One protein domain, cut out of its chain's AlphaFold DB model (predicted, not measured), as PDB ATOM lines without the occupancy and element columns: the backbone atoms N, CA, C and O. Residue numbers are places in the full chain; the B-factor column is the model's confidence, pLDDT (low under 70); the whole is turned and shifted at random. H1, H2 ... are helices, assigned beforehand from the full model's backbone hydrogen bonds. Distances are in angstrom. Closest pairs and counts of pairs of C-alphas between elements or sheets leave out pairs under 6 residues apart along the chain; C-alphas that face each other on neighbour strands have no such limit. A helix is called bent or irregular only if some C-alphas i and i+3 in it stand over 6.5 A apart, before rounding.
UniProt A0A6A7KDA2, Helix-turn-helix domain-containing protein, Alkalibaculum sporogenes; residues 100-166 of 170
ATOM      1  N   GLY A 100     325.949 385.541 337.546       48.62
ATOM      2  CA  GLY A 100     327.388 385.772 337.735       48.62
ATOM      3  C   GLY A 100     328.252 384.511 337.913       48.62
ATOM      4  O   GLY A 100     329.414 384.531 337.532       48.62
ATOM      5  N   LYS A 101     327.720 383.402 338.458       52.16
ATOM      6  CA  LYS A 101     328.511 382.172 338.698       52.16
ATOM      7  C   LYS A 101     328.358 381.139 337.579       52.16
ATOM      8  O   LYS A 101     329.314 380.442 337.264       52.16
ATOM      9  N   CYS A 102     327.178 381.055 336.965       50.28
ATOM     10  CA  CYS A 102     326.922 380.164 335.832       50.28
ATOM     11  C   CYS A 102     327.531 380.716 334.530       50.28
ATOM     12  O   CYS A 102     328.118 379.955 333.768       50.28
ATOM     13  N   LEU A 103     327.485 382.039 334.315       57.75
ATOM     14  CA  LEU A 103     328.036 382.679 333.112       57.75
ATOM     15  C   LEU A 103     329.573 382.641 333.079       57.75
ATOM     16  O   LEU A 103     330.159 382.508 332.010       57.75
ATOM     17  N   ILE A 104     330.229 382.677 334.248       68.75
ATOM     18  CA  ILE A 104     331.682 382.467 334.344       68.75
ATOM     19  C   ILE A 104     332.039 381.035 333.917       68.75
ATOM     20  O   ILE A 104     332.960 380.830 333.134       68.75
ATOM     21  N   GLY A 105     331.271 380.039 334.378       65.62
ATOM     22  CA  GLY A 105     331.513 378.628 334.077       65.62
ATOM     23  C   GLY A 105     331.286 378.289 332.605       65.62
ATOM     24  O   GLY A 105     332.092 377.570 332.018       65.62
ATOM     25  N   THR A 106     330.240 378.845 331.983       69.38
ATOM     26  CA  THR A 106     330.022 378.679 330.538       69.38
ATOM     27  C   THR A 106     331.124 379.361 329.734       69.38
ATOM     28  O   THR A 106     331.636 378.750 328.803       69.38
ATOM     29  N   TYR A 107     331.564 380.562 330.127       76.19
ATOM     30  CA  TYR A 107     332.683 381.254 329.481       76.19
ATOM     31  C   TYR A 107     333.985 380.434 329.531       76.19
ATOM     32  O   TYR A 107     334.581 380.175 328.485       76.19
ATOM     33  N   PHE A 108     334.386 379.931 330.708       78.25
ATOM     34  CA  PHE A 108     335.569 379.068 330.831       78.25
ATOM     35  C   PHE A 108     335.422 377.754 330.053       78.25
ATOM     36  O   PHE A 108     336.384 377.300 329.438       78.25
ATOM     37  N   GLY A 109     334.219 377.173 330.023       80.38
ATOM     38  CA  GLY A 109     333.925 375.971 329.243       80.38
ATOM     39  C   GLY A 109     334.086 376.183 327.736       80.38
ATOM     40  O   GLY A 109     334.739 375.380 327.071       80.38
ATOM     41  N   PHE A 110     333.561 377.283 327.191       79.69
ATOM     42  CA  PHE A 110     333.702 377.608 325.767       79.69
ATOM     43  C   PHE A 110     335.151 377.905 325.381       79.69
ATOM     44  O   PHE A 110     335.620 377.415 324.355       79.69
ATOM     45  N   ILE A 111     335.876 378.645 326.223       79.81
ATOM     46  CA  ILE A 111     337.301 378.916 326.029       79.81
ATOM     47  C   ILE A 111     338.105 377.606 326.037       79.81
ATOM     48  O   ILE A 111     338.922 377.380 325.148       79.81
ATOM     49  N   PHE A 112     337.823 376.697 326.975       82.31
ATOM     50  CA  PHE A 112     338.480 375.392 327.052       82.31
ATOM     51  C   PHE A 112     338.222 374.532 325.808       82.31
ATOM     52  O   PHE A 112     339.169 374.001 325.233       82.31
ATOM     53  N   ILE A 113     336.971 374.451 325.337       85.12
ATOM     54  CA  ILE A 113     336.600 373.703 324.122       85.12
ATOM     55  C   ILE A 113     337.274 374.295 322.875       85.12
ATOM     56  O   ILE A 113     337.767 373.546 322.030       85.12
ATOM     57  N   MET A 114     337.341 375.626 322.772       78.12
ATOM     58  CA  MET A 114     337.991 376.316 321.656       78.12
ATOM     59  C   MET A 114     339.493 376.008 321.591       78.12
ATOM     60  O   MET A 114     340.012 375.709 320.515       78.12
ATOM     61  N   TYR A 115     340.188 376.004 322.734       80.75
ATOM     62  CA  TYR A 115     341.603 375.627 322.781       80.75
ATOM     63  C   TYR A 115     341.823 374.123 322.566       80.75
ATOM     64  O   TYR A 115     342.771 373.752 321.881       80.75
ATOM     65  N   LEU A 116     340.937 373.254 323.066       82.56
ATOM     66  CA  LEU A 116     341.029 371.806 322.837       82.56
ATOM     67  C   LEU A 116     340.888 371.457 321.344       82.56
ATOM     68  O   LEU A 116     341.629 370.628 320.820       82.56
ATOM     69  N   GLY A 117     339.966 372.128 320.643       76.69
ATOM     70  CA  GLY A 117     339.773 371.975 319.199       76.69
ATOM     71  C   GLY A 117     340.946 372.516 318.378       76.69
ATOM     72  O   GLY A 117     341.355 371.892 317.400       76.69
ATOM     73  N   ALA A 118     341.551 373.627 318.810       73.69
ATOM     74  CA  ALA A 118     342.762 374.156 318.185       73.69
ATOM     75  C   ALA A 118     343.948 373.183 318.319       73.69
ATOM     76  O   ALA A 118     344.689 372.986 317.358       73.69
ATOM     77  N   TRP A 119     344.081 372.507 319.466       74.69
ATOM     78  CA  TRP A 119     345.072 371.442 319.672       74.69
ATOM     79  C   TRP A 119     344.825 370.223 318.777       74.69
ATOM     80  O   TRP A 119     345.777 369.627 318.274       74.69
ATOM     81  N   PHE A 120     343.559 369.883 318.522       72.62
ATOM     82  CA  PHE A 120     343.195 368.794 317.615       72.62
ATOM     83  C   PHE A 120     343.556 369.108 316.152       72.62
ATOM     84  O   PHE A 120     344.052 368.241 315.435       72.62
ATOM     85  N   GLN A 121     343.388 370.364 315.729       69.19
ATOM     86  CA  GLN A 121     343.740 370.826 314.381       69.19
ATOM     87  C   GLN A 121     345.255 371.054 314.189       69.19
ATOM     88  O   GLN A 121     345.765 370.991 313.071       69.19
ATOM     89  N   PHE A 122     345.995 371.293 315.275       68.81
ATOM     90  CA  PHE A 122     347.438 371.554 315.277       68.81
ATOM     91  C   PHE A 122     348.285 370.318 314.928       68.81
ATOM     92  O   PHE A 122     349.327 370.441 314.278       68.81
ATOM     93  N   PHE A 123     347.837 369.120 315.312       65.94
ATOM     94  CA  PHE A 123     348.554 367.869 315.045       65.94
ATOM     95  C   PHE A 123     348.737 367.574 313.538       65.94
ATOM     96  O   PHE A 123     349.868 367.314 313.125       65.94
ATOM     97  N   PRO A 124     347.703 367.690 312.675       67.56
ATOM     98  CA  PRO A 124     347.883 367.541 311.230       67.56
ATOM     99  C   PRO A 124     348.524 368.762 310.541       67.56
ATOM    100  O   PRO A 124     349.094 368.606 309.465       67.56
ATOM    101  N   PHE A 125     348.478 369.965 311.131       65.44
ATOM    102  CA  PHE A 125     349.044 371.182 310.519       65.44
ATOM    103  C   PHE A 125     350.583 371.211 310.553       65.44
ATOM    104  O   PHE A 125     351.216 371.558 309.553       65.44
ATOM    105  N   ASN A 126     351.192 370.762 311.658       59.09
ATOM    106  CA  ASN A 126     352.654 370.645 311.782       59.09
ATOM    107  C   ASN A 126     353.263 369.599 310.836       59.09
ATOM    108  O   ASN A 126     354.444 369.681 310.525       59.09
ATOM    109  N   LEU A 127     352.469 368.639 310.350       61.25
ATOM    110  CA  LEU A 127     352.924 367.659 309.359       61.25
ATOM    111  C   LEU A 127     353.048 368.250 307.943       61.25
ATOM    112  O   LEU A 127     353.811 367.721 307.138       61.25
ATOM    113  N   ILE A 128     352.325 369.335 307.634       62.09
ATOM    114  CA  ILE A 128     352.271 369.946 306.292       62.09
ATOM    115  C   ILE A 128     353.226 371.144 306.180       62.09
ATOM    116  O   ILE A 128     353.874 371.321 305.149       62.09
ATOM    117  N   PHE A 129     353.364 371.945 307.240       61.88
ATOM    118  CA  PHE A 129     354.192 373.155 307.259       61.88
ATOM    119  C   PHE A 129     355.388 372.987 308.209       61.88
ATOM    120  O   PHE A 129     355.400 373.516 309.316       61.88
ATOM    121  N   ASN A 130     356.419 372.258 307.775       60.78
ATOM    122  CA  ASN A 130     357.672 372.074 308.528       60.78
ATOM    123  C   ASN A 130     358.583 373.316 308.437       60.78
ATOM    124  O   ASN A 130     359.713 373.239 307.956       60.78
ATOM    125  N   GLY A 131     358.085 374.481 308.855       67.88
ATOM    126  CA  GLY A 131     358.814 375.744 308.783       67.88
ATOM    127  C   GLY A 131     358.491 376.684 309.941       67.88
ATOM    128  O   GLY A 131     357.359 376.756 310.414       67.88
ATOM    129  N   TRP A 132     359.498 377.449 310.363       64.38
ATOM    130  CA  TRP A 132     359.434 378.507 311.382       64.38
ATOM    131  C   TRP A 132     358.271 379.512 311.241       64.38
ATOM    132  O   TRP A 132     357.852 380.098 312.237       64.38
ATOM    133  N   GLU A 133     357.708 379.675 310.041       66.00
ATOM    134  CA  GLU A 133     356.595 380.588 309.753       66.00
ATOM    135  C   GLU A 133     355.283 380.149 310.414       66.00
ATOM    136  O   GLU A 133     354.522 380.993 310.889       66.00
ATOM    137  N   GLY A 134     355.045 378.837 310.535       70.44
ATOM    138  CA  GLY A 134     353.862 378.315 311.223       70.44
ATOM    139  C   GLY A 134     353.862 378.695 312.704       70.44
ATOM    140  O   GLY A 134     352.859 379.179 313.231       70.44
ATOM    141  N   ASN A 135     355.021 378.576 313.355       71.31
ATOM    142  CA  ASN A 135     355.177 378.874 314.778       71.31
ATOM    143  C   ASN A 135     354.829 380.331 315.104       71.31
ATOM    144  O   ASN A 135     354.154 380.589 316.098       71.31
ATOM    145  N   ILE A 136     355.227 381.282 314.256       80.75
ATOM    146  CA  ILE A 136     354.957 382.712 314.466       80.75
ATOM    147  C   ILE A 136     353.449 382.993 314.468       80.75
ATOM    148  O   ILE A 136     352.955 383.700 315.347       80.75
ATOM    149  N   VAL A 137     352.703 382.400 313.531       78.38
ATOM    150  CA  VAL A 137     351.241 382.555 313.454       78.38
ATOM    151  C   VAL A 137     350.568 381.978 314.702       78.38
ATOM    152  O   VAL A 137     349.658 382.591 315.260       78.38
ATOM    153  N   ILE A 138     351.055 380.838 315.190       75.81
ATOM    154  CA  ILE A 138     350.536 380.174 316.391       75.81
ATOM    155  C   ILE A 138     350.778 381.025 317.644       75.81
ATOM    156  O   ILE A 138     349.848 381.247 318.421       75.81
ATOM    157  N   PHE A 139     351.991 381.559 317.822       81.44
ATOM    158  CA  PHE A 139     352.284 382.474 318.928       81.44
ATOM    159  C   PHE A 139     351.437 383.749 318.848       81.44
ATOM    160  O   PHE A 139     350.933 384.207 319.872       81.44
ATOM    161  N   GLY A 140     351.202 384.278 317.643       85.81
ATOM    162  CA  GLY A 140     350.319 385.426 317.429       85.81
ATOM    163  C   GLY A 140     348.879 385.161 317.873       85.81
ATOM    164  O   GLY A 140     348.305 385.958 318.614       85.81
ATOM    165  N   LEU A 141     348.304 384.019 317.485       82.12
ATOM    166  CA  LEU A 141     346.938 383.644 317.868       82.12
ATOM    167  C   LEU A 141     346.797 383.398 319.377       82.12
ATOM    168  O   LEU A 141     345.801 383.818 319.962       82.12
ATOM    169  N   LEU A 142     347.804 382.787 320.012       81.62
ATOM    170  CA  LEU A 142     347.836 382.598 321.466       81.62
ATOM    171  C   LEU A 142     347.926 383.928 322.222       81.62
ATOM    172  O   LEU A 142     347.258 384.113 323.234       81.62
ATOM    173  N   ILE A 143     348.722 384.880 321.738       87.19
ATOM    174  CA  ILE A 143     348.828 386.199 322.374       87.19
ATOM    175  C   ILE A 143     347.498 386.951 322.267       87.19
ATOM    176  O   ILE A 143     347.014 387.484 323.263       87.19
ATOM    177  N   ILE A 144     346.868 386.956 321.088       88.31
ATOM    178  CA  ILE A 144     345.569 387.614 320.877       88.31
ATOM    179  C   ILE A 144     344.499 387.010 321.790       88.31
ATOM    180  O   ILE A 144     343.708 387.738 322.390       88.31
ATOM    181  N   SER A 145     344.484 385.687 321.935       83.12
ATOM    182  CA  SER A 145     343.488 385.015 322.758       83.12
ATOM    183  C   SER A 145     343.680 385.299 324.254       83.12
ATOM    184  O   SER A 145     342.697 385.518 324.961       83.12
ATOM    185  N   ILE A 146     344.927 385.401 324.732       86.25
ATOM    186  CA  ILE A 146     345.251 385.851 326.097       86.25
ATOM    187  C   ILE A 146     344.784 387.299 326.314       86.25
ATOM    188  O   ILE A 146     344.163 387.590 327.336       86.25
ATOM    189  N   LEU A 147     345.024 388.198 325.354       90.00
ATOM    190  CA  LEU A 147     344.596 389.599 325.450       90.00
ATOM    191  C   LEU A 147     343.071 389.734 325.536       90.00
ATOM    192  O   LEU A 147     342.572 390.507 326.351       90.00
ATOM    193  N   ILE A 148     342.327 388.953 324.749       87.81
ATOM    194  CA  ILE A 148     340.859 388.932 324.806       87.81
ATOM    195  C   ILE A 148     340.381 388.496 326.194       87.81
ATOM    196  O   ILE A 148     339.504 389.146 326.763       87.81
ATOM    197  N   VAL A 149     340.978 387.444 326.766       85.25
ATOM    198  CA  VAL A 149     340.628 386.968 328.113       85.25
ATOM    199  C   VAL A 149     340.886 388.058 329.157       85.25
ATOM    200  O   VAL A 149     339.984 388.380 329.929       85.25
ATOM    201  N   ILE A 150     342.061 388.695 329.133       87.44
ATOM    202  CA  ILE A 150     342.406 389.786 330.062       87.44
ATOM    203  C   ILE A 150     341.403 390.942 329.947       87.44
ATOM    204  O   ILE A 150     340.869 391.389 330.962       87.44
ATOM    205  N   CYS A 151     341.083 391.385 328.727       86.75
ATOM    206  CA  CYS A 151     340.098 392.443 328.495       86.75
ATOM    207  C   CYS A 151     338.724 392.087 329.070       86.75
ATOM    208  O   CYS A 151     338.090 392.915 329.722       86.75
ATOM    209  N   THR A 152     338.260 390.850 328.868       82.81
ATOM    210  CA  THR A 152     336.969 390.422 329.423       82.81
ATOM    211  C   THR A 152     336.977 390.342 330.949       82.81
ATOM    212  O   THR A 152     335.978 390.709 331.564       82.81
ATOM    213  N   CYS A 153     338.087 389.939 331.576       80.19
ATOM    214  CA  CYS A 153     338.216 389.929 333.035       80.19
ATOM    215  C   CYS A 153     338.099 391.338 333.627       80.19
ATOM    216  O   CYS A 153     337.333 391.526 334.569       80.19
ATOM    217  N   ILE A 154     338.777 392.323 333.030       84.94
ATOM    218  CA  ILE A 154     338.727 393.727 333.472       84.94
ATOM    219  C   ILE A 154     337.299 394.277 333.375       84.94
ATOM    220  O   ILE A 154     336.803 394.888 334.316       84.94
ATOM    221  N   ILE A 155     336.601 394.017 332.264       84.25
ATOM    222  CA  ILE A 155     335.214 394.474 332.079       84.25
ATOM    223  C   ILE A 155     334.285 393.866 333.139       84.25
ATOM    224  O   ILE A 155     333.394 394.542 333.649       84.25
ATOM    225  N   ILE A 156     334.473 392.589 333.480       78.81
ATOM    226  CA  ILE A 156     333.659 391.918 334.502       78.81
ATOM    227  C   ILE A 156     333.912 392.519 335.889       78.81
ATOM    228  O   ILE A 156     332.956 392.705 336.646       78.81
ATOM    229  N   GLU A 157     335.168 392.820 336.218       76.19
ATOM    230  CA  GLU A 157     335.552 393.451 337.484       76.19
ATOM    231  C   GLU A 157     334.947 394.858 337.614       76.19
ATOM    232  O   GLU A 157     334.275 395.145 338.604       76.19
ATOM    233  N   GLU A 158     335.026 395.670 336.557       78.12
ATOM    234  CA  GLU A 158     334.418 397.007 336.501       78.12
ATOM    235  C   GLU A 158     332.889 396.956 336.691       78.12
ATOM    236  O   GLU A 158     332.307 397.696 337.489       78.12
ATOM    237  N   ILE A 159     332.206 396.025 336.016       71.31
ATOM    238  CA  ILE A 159     330.753 395.837 336.161       71.31
ATOM    239  C   ILE A 159     330.386 395.406 337.590       71.31
ATOM    240  O   ILE A 159     329.337 395.797 338.116       71.31
ATOM    241  N   HIS A 160     331.221 394.584 338.230       74.38
ATOM    242  CA  HIS A 160     331.005 394.157 339.608       74.38
ATOM    243  C   HIS A 160     331.134 395.329 340.594       74.38
ATOM    244  O   HIS A 160     330.321 395.442 341.519       74.38
ATOM    245  N   ASP A 161     332.099 396.220 340.377       71.19
ATOM    246  CA  ASP A 161     332.339 397.372 341.243       71.19
ATOM    247  C   ASP A 161     331.275 398.463 341.096       71.19
ATOM    248  O   ASP A 161     330.774 398.960 342.112       71.19
ATOM    249  N   LEU A 162     330.799 398.734 339.876       69.56
ATOM    250  CA  LEU A 162     329.645 399.617 339.653       69.56
ATOM    251  C   LEU A 162     328.408 399.142 340.429       69.56
ATOM    252  O   LEU A 162     327.691 399.934 341.042       69.56
ATOM    253  N   LYS A 163     328.191 397.825 340.494       64.00
ATOM    254  CA  LYS A 163     327.072 397.233 341.239       64.00
ATOM    255  C   LYS A 163     327.231 397.330 342.763       64.00
ATOM    256  O   LYS A 163     326.257 397.154 343.499       64.00
ATOM    257  N   LYS A 164     328.439 397.586 343.271       62.12
ATOM    258  CA  LYS A 164     328.719 397.725 344.709       62.12
ATOM    259  C   LYS A 164     328.396 399.131 345.227       62.12
ATOM    260  O   LYS A 164     328.007 399.244 346.390       62.12
ATOM    261  N   GLY A 165     328.519 400.152 344.374       55.16
ATOM    262  CA  GLY A 165     328.231 401.558 344.686       55.16
ATOM    263  C   GLY A 165     326.741 401.912 344.766       55.16
ATOM    264  O   GLY A 165     326.384 402.863 345.449       55.16
ATOM    265  N   ASP A 166     325.865 401.113 344.155       55.47
ATOM    266  CA  ASP A 166     324.410 401.347 344.116       55.47
ATOM    267  C   ASP A 166     323.656 400.801 345.354       55.47
ATOM    268  O   ASP A 166     322.441 400.597 345.347       55.47
TER     269      ASP A 166
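AT A GLANCE: This is residues 100 to 166 of the 170 residues of the protein "Helix-turn-helix domain-containing protein" of Alkalibaculum sporogenes (UniProt A0A6A7KDA2). Two long helices, H1 then H2, run side by side in opposite ways, joined at one end by a tight turn into a long, narrow U with few contacts between its arms. The printed part has 67 residues, of which 63 are in the two named helices, H1 then H2 along the chain; there is no named strand, and the class is all helix. The whole is only just extended, close to loose, with a radius of gyration of the C-alphas of 16.8 A, a rod spanning 57 by 21 by 5 A.

IN THESE COORDINATES: Find C-alpha 100 at (327.388, 385.772, 337.735); from there H1, residues 100 to 128, runs 43.1 A, with a kink of 31 degrees near residue 122. It is neither bent nor irregular, but only just: C-alphas 121 and 124 are 6.2 A apart. H2, residues 132 to 165, runs 51.1 A to C-alpha 165 at (328.231, 401.558, 344.686).

HOW THE PARTS SIT: H1 and H2 are close but not clearly touching; look at their closest C-alphas, Asn 126 and Gly 134, 7.8 A apart. They run opposite ways at a shallow tilt of 3 degrees. O i to N i+4 pairs are within hydrogen-bond range in 19 of 25 for H1 and 28 of 30 for H2.

THE WHOLE: The farthest C-alphas, Asn 130 and Asp 166, are 56.8 A apart. The printed part has no cut. Residues 100 to 106, 121 to 133 and 162 to 166 have pLDDT under 70.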